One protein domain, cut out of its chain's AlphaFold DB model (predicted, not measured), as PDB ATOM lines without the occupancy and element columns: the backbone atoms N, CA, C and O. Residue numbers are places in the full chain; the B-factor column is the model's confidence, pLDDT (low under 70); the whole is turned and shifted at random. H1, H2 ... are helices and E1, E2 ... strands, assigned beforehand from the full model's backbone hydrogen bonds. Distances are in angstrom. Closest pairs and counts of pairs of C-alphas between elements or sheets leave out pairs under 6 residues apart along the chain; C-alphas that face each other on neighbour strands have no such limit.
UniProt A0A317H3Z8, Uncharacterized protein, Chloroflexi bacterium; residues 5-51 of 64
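Overview. This is residues 5 to 51 of the 64 residues of an uncharacterized protein of Chloroflexi bacterium (UniProt A0A317H3Z8). A strongly twisted wall of three antiparallel strands, ordered E1, E3, E2, has helix H1 over one face, running along the strands, in two layers. The 47 printed residues, of mixed class, hold one named helix and three named strands, in chain order E1, H1, E2, E3. The whole is compact, radius of gyration of the C-alphas 10.7 A, but flat, spanning 33 by 20 by 10 A.

Along the chain. E1, residues 5 to 11, begins at C-alpha 5 (495.501, 706.906, 510.211) and measures 19.8 A. H1, residues 18 to 27, measures 14.3 A; E2, residues 31 to 37, 19.0 A. E3, residues 43 to 50, measures 23.2 A and ends at C-alpha 50 (489.590, 708.783, 512.792).

Arrangement. E1 and E3 are antiparallel, with N 8 and O 46 within hydrogen-bond range at 2.9 A. E2 and E3 form a hairpin, with N 33 and O 47 at 2.8 A. H1 is on the sheet, height 8.3 A; its closest C-alphas to E2 are Leu 22 and Phe 32, 7.1 A. In H1 every O i to N i+4 pair is within range. E1, H1 and E2 make a split strand-helix-strand unit, E3 between its strands, with a right-handed crossover.

Size, cuts and confidence. The farthest C-alphas, Pro 40 and Pro 51, are 33.5 A apart. The printed part has no cut, and no printed residue is under 70 in pLDDT.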
ATOM      1  N   TYR A   5     494.344 706.202 509.640       92.56
ATOM      2  CA  TYR A   5     495.501 706.906 510.211       92.56
ATOM      3  C   TYR A   5     496.110 707.886 509.204       92.56
ATOM      4  O   TYR A   5     496.187 707.586 508.011       92.56
ATOM      5  N   LYS A   6     496.573 709.040 509.690       90.81
ATOM      6  CA  LYS A   6     497.320 710.040 508.916       90.81
ATOM      7  C   LYS A   6     498.552 710.470 509.699       90.81
ATOM      8  O   LYS A   6     498.465 710.697 510.901       90.81
ATOM      9  N   VAL A   7     499.689 710.566 509.015       90.94
ATOM     10  CA  VAL A   7     500.969 710.956 509.614       90.94
ATOM     11  C   VAL A   7     501.445 712.249 508.968       90.94
ATOM     12  O   VAL A   7     501.406 712.371 507.744       90.94
ATOM     13  N   VAL A   8     501.863 713.208 509.789       89.25
ATOM     14  CA  VAL A   8     502.344 714.527 509.366       89.25
ATOM     15  C   VAL A   8     503.720 714.748 509.971       89.25
ATOM     16  O   VAL A   8     503.906 714.557 511.169       89.25
ATOM     17  N   GLU A   9     504.688 715.127 509.146       87.56
ATOM     18  CA  GLU A   9     505.994 715.571 509.621       87.56
ATOM     19  C   GLU A   9     505.952 717.088 509.829       87.56
ATOM     20  O   GLU A   9     505.808 717.850 508.875       87.56
ATOM     21  N   GLU A  10     506.102 717.530 511.073       84.81
ATOM     22  CA  GLU A  10     506.279 718.937 511.411       84.81
ATOM     23  C   GLU A  10     507.763 719.219 511.638       84.81
ATOM     24  O   GLU A  10     508.389 718.622 512.515       84.81
ATOM     25  N   ARG A  11     508.319 720.178 510.895       82.31
ATOM     26  CA  ARG A  11     509.671 720.695 511.137       82.31
ATOM     27  C   ARG A  11     509.651 721.740 512.256       82.31
ATOM     28  O   ARG A  11     509.055 722.806 512.096       82.31
ATOM     29  N   LEU A  12     510.357 721.465 513.349       74.62
ATOM     30  CA  LEU A  12     510.563 722.375 514.474       74.62
ATOM     31  C   LEU A  12     511.251 723.660 513.988       74.62
ATOM     32  O   LEU A  12     512.321 723.615 513.382       74.62
ATOM     33  N   GLY A  13     510.620 724.806 514.253       71.75
ATOM     34  CA  GLY A  13     511.075 726.122 513.785       71.75
ATOM     35  C   GLY A  13     510.426 726.604 512.482       71.75
ATOM     36  O   GLY A  13     510.766 727.683 512.004       71.75
ATOM     37  N   SER A  14     509.486 725.842 511.916       76.88
ATOM     38  CA  SER A  14     508.641 726.304 510.806       76.88
ATOM     39  C   SER A  14     507.509 727.208 511.309       76.88
ATOM     40  O   SER A  14     507.082 727.066 512.454       76.88
ATOM     41  N   PRO A  15     506.966 728.109 510.468       74.44
ATOM     42  CA  PRO A  15     505.781 728.897 510.824       74.44
ATOM     43  C   PRO A  15     504.522 728.034 511.028       74.44
ATOM     44  O   PRO A  15     503.560 728.492 511.638       74.44
ATOM     45  N   GLN A  16     504.527 726.793 510.531       77.56
ATOM     46  CA  GLN A  16     503.485 725.807 510.784       77.56
ATOM     47  C   GLN A  16     503.692 725.181 512.162       77.56
ATOM     48  O   GLN A  16     504.731 724.577 512.425       77.56
ATOM     49  N   THR A  17     502.708 725.369 513.038       79.94
ATOM     50  CA  THR A  17     502.726 724.876 514.414       79.94
ATOM     51  C   THR A  17     501.831 723.648 514.546       79.94
ATOM     52  O   THR A  17     500.801 723.549 513.880       79.94
ATOM     53  N   LEU A  18     502.162 722.761 515.486       80.56
ATOM     54  CA  LEU A  18     501.281 721.672 515.933       80.56
ATOM     55  C   LEU A  18     499.824 722.115 516.127       80.56
ATOM     56  O   LEU A  18     498.908 721.379 515.787       80.56
ATOM     57  N   GLU A  19     499.591 723.310 516.670       85.81
ATOM     58  CA  GLU A  19     498.239 723.831 516.874       85.81
ATOM     59  C   GLU A  19     497.491 724.063 515.551       85.81
ATOM     60  O   GLU A  19     496.302 723.757 515.457       85.81
ATOM     61  N   ALA A  20     498.173 724.548 514.509       86.50
ATOM     62  CA  ALA A  20     497.584 724.700 513.182       86.50
ATOM     63  C   ALA A  20     497.197 723.338 512.582       86.50
ATOM     64  O   ALA A  20     496.077 723.188 512.095       86.50
ATOM     65  N   ASP A  21     498.071 722.333 512.699       87.25
ATOM     66  CA  ASP A  21     497.781 720.971 512.238       87.25
ATOM     67  C   ASP A  21     496.613 720.352 513.023       87.25
ATOM     68  O   ASP A  21     495.688 719.797 512.431       87.25
ATOM     69  N   LEU A  22     496.595 720.489 514.355       88.62
ATOM     70  CA  LEU A  22     495.487 720.013 515.189       88.62
ATOM     71  C   LEU A  22     494.149 720.616 514.742       88.62
ATOM     72  O   LEU A  22     493.176 719.878 514.595       88.62
ATOM     73  N   ASN A  23     494.102 721.925 514.481       91.25
ATOM     74  CA  ASN A  23     492.888 722.607 514.030       91.25
ATOM     75  C   ASN A  23     492.465 722.189 512.612       91.25
ATOM     76  O   ASN A  23     491.285 721.905 512.377       91.25
ATOM     77  N   GLU A  24     493.409 722.105 511.671       91.00
ATOM     78  CA  GLU A  24     493.127 721.681 510.297       91.00
ATOM     79  C   GLU A  24     492.555 720.257 510.270       91.00
ATOM     80  O   GLU A  24     491.530 719.993 509.631       91.00
ATOM     81  N   TYR A  25     493.187 719.330 510.990       90.12
ATOM     82  CA  TYR A  25     492.801 717.924 510.978       90.12
ATOM     83  C   TYR A  25     491.546 717.651 511.812       90.12
ATOM     84  O   TYR A  25     490.707 716.856 511.374       90.12
ATOM     85  N   ALA A  26     491.332 718.375 512.916       89.44
ATOM     86  CA  ALA A  26     490.080 718.318 513.670       89.44
ATOM     87  C   ALA A  26     488.868 718.679 512.795       89.44
ATOM     88  O   ALA A  26     487.858 717.972 512.826       89.44
ATOM     89  N   SER A  27     488.981 719.699 511.932       90.56
ATOM     90  CA  SER A  27     487.902 720.081 511.000       90.56
ATOM     91  C   SER A  27     487.529 718.971 510.001       90.56
ATOM     92  O   SER A  27     486.405 718.904 509.507       90.56
ATOM     93  N   GLN A  28     488.462 718.055 509.737       88.94
ATOM     94  CA  GLN A  28     488.310 716.907 508.840       88.94
ATOM     95  C   GLN A  28     487.904 715.614 509.580       88.94
ATOM     96  O   GLN A  28     487.923 714.524 508.983       88.94
ATOM     97  N   GLY A  29     487.553 715.725 510.866       92.00
ATOM     98  CA  GLY A  29     487.157 714.613 511.728       92.00
ATOM     99  C   GLY A  29     488.317 713.727 512.177       92.00
ATOM    100  O   GLY A  29     488.080 712.583 512.547       92.00
ATOM    101  N   TRP A  30     489.559 714.211 512.092       94.56
ATOM    102  CA  TRP A  30     490.728 713.520 512.627       94.56
ATOM    103  C   TRP A  30     491.003 713.925 514.071       94.56
ATOM    104  O   TRP A  30     490.905 715.090 514.442       94.56
ATOM    105  N   GLU A  31     491.424 712.956 514.869       92.75
ATOM    106  CA  GLU A  31     491.785 713.113 516.268       92.75
ATOM    107  C   GLU A  31     493.281 712.857 516.444       92.75
ATOM    108  O   GLU A  31     493.842 711.938 515.840       92.75
ATOM    109  N   PHE A  32     493.941 713.644 517.291       92.38
ATOM    110  CA  PHE A  32     495.338 713.398 517.638       92.38
ATOM    111  C   PHE A  32     495.488 712.062 518.376       92.38
ATOM    112  O   PHE A  32     494.743 711.771 519.312       92.38
ATOM    113  N   TYR A  33     496.460 711.248 517.960       92.62
ATOM    114  CA  TYR A  33     496.712 709.932 518.543       92.62
ATOM    115  C   TYR A  33     498.053 709.860 519.271       92.62
ATOM    116  O   TYR A  33     498.099 709.463 520.432       92.62
ATOM    117  N   ALA A  34     499.143 710.208 518.589       90.81
ATOM    118  CA  ALA A  34     500.492 710.081 519.131       90.81
ATOM    119  C   ALA A  34     501.469 710.997 518.392       90.81
ATOM    120  O   ALA A  34     501.182 711.463 517.292       90.81
ATOM    121  N   PHE A  35     502.653 711.202 518.968       89.12
ATOM    122  CA  PHE A  35     503.774 711.808 518.260       89.12
ATOM    123  C   PHE A  35     505.078 711.053 518.526       89.12
ATOM    124  O   PHE A  35     505.204 710.353 519.530       89.12
ATOM    125  N   SER A  36     506.053 711.203 517.629       86.75
ATOM    126  CA  SER A  36     507.411 710.681 517.798       86.75
ATOM    127  C   SER A  36     508.454 711.712 517.369       86.75
ATOM    128  O   SER A  36     508.242 712.463 516.415       86.75
ATOM    129  N   ILE A  37     509.580 711.744 518.080       81.94
ATOM    130  CA  ILE A  37     510.748 712.574 517.770       81.94
ATOM    131  C   ILE A  37     511.926 711.618 517.583       81.94
ATOM    132  O   ILE A  37     512.266 710.863 518.493       81.94
ATOM    133  N   LEU A  38     512.534 711.630 516.399       72.50
ATOM    134  CA  LEU A  38     513.676 710.777 516.073       72.50
ATOM    135  C   LEU A  38     514.978 711.579 516.228       72.50
ATOM    136  O   LEU A  38     515.374 712.313 515.328       72.50
ATOM    137  N   GLY A  39     515.664 711.416 517.363       74.75
ATOM    138  CA  GLY A  39     517.018 711.945 517.585       74.75
ATOM    139  C   GLY A  39     517.134 713.482 517.524       74.75
ATOM    140  O   GLY A  39     516.149 714.177 517.759       74.75
ATOM    141  N   PRO A  40     518.323 714.041 517.222       79.62
ATOM    142  CA  PRO A  40     518.560 715.492 517.186       79.62
ATOM    143  C   PRO A  40     517.918 716.194 515.973       79.62
ATOM    144  O   PRO A  40     518.261 717.334 515.668       79.62
ATOM    145  N   ILE A  41     517.029 715.517 515.239       76.44
ATOM    146  CA  ILE A  41     516.375 716.075 514.059       76.44
ATOM    147  C   ILE A  41     515.337 717.101 514.531       76.44
ATOM    148  O   ILE A  41     514.509 716.776 515.386       76.44
ATOM    149  N   PRO A  42     515.311 718.318 513.962       79.69
ATOM    150  CA  PRO A  42     514.287 719.308 514.255       79.69
ATOM    151  C   PRO A  42     512.983 718.960 513.518       79.69
ATOM    152  O   PRO A  42     512.432 719.792 512.809       79.69
ATOM    153  N   SER A  43     512.496 717.728 513.654       85.00
ATOM    154  CA  SER A  43     511.220 717.270 513.104       85.00
ATOM    155  C   SER A  43     510.507 716.393 514.125       85.00
ATOM    156  O   SER A  43     511.122 715.536 514.764       85.00
ATOM    157  N   ARG A  44     509.191 716.557 514.245       85.56
ATOM    158  CA  ARG A  44     508.315 715.632 514.968       85.56
ATOM    159  C   ARG A  44     507.276 715.053 514.025       85.56
ATOM    160  O   ARG A  44     506.768 715.732 513.144       85.56
ATOM    161  N   TRP A  45     506.965 713.784 514.226       90.25
ATOM    162  CA  TRP A  45     505.991 713.047 513.435       90.25
ATOM    163  C   TRP A  45     504.706 712.952 514.246       90.25
ATOM    164  O   TRP A  45     504.707 712.341 515.313       90.25
ATOM    165  N   LEU A  46     503.633 713.574 513.769       91.38
ATOM    166  CA  LEU A  46     502.318 713.593 514.398       91.38
ATOM    167  C   LEU A  46     501.433 712.535 513.746       91.38
ATOM    168  O   LEU A  46     501.325 712.473 512.524       91.38
ATOM    169  N   VAL A  47     500.786 711.712 514.560       93.00
ATOM    170  CA  VAL A  47     499.855 710.677 514.116       93.00
ATOM    171  C   VAL A  47     498.449 711.086 514.515       93.00
ATOM    172  O   VAL A  47     498.161 711.302 515.693       93.00
ATOM    173  N   PHE A  48     497.568 711.130 513.529       94.50
ATOM    174  CA  PHE A  48     496.144 711.365 513.681       94.50
ATOM    175  C   PHE A  48     495.369 710.101 513.324       94.50
ATOM    176  O   PHE A  48     495.791 709.327 512.461       94.50
ATOM    177  N   ARG A  49     494.220 709.895 513.962       94.56
ATOM    178  CA  ARG A  49     493.309 708.785 513.674       94.56
ATOM    179  C   ARG A  49     491.875 709.274 513.544       94.56
ATOM    180  O   ARG A  49     491.519 710.274 514.150       94.56
ATOM    181  N   ARG A  50     491.042 708.563 512.791       93.88
ATOM    182  CA  ARG A  50     489.590 708.783 512.792       93.88
ATOM    183  C   ARG A  50     488.820 707.489 512.568       93.88
ATOM    184  O   ARG A  50     489.386 706.554 511.985       93.88
ATOM    185  N   PRO A  51     487.551 707.407 513.004       90.56
ATOM    186  CA  PRO A  51     486.684 706.312 512.599       90.56
ATOM    187  C   PRO A  51     486.592 706.260 511.069       90.56
ATOM    188  O   PRO A  51     486.686 707.301 510.411       90.56
TER     189      PRO A  51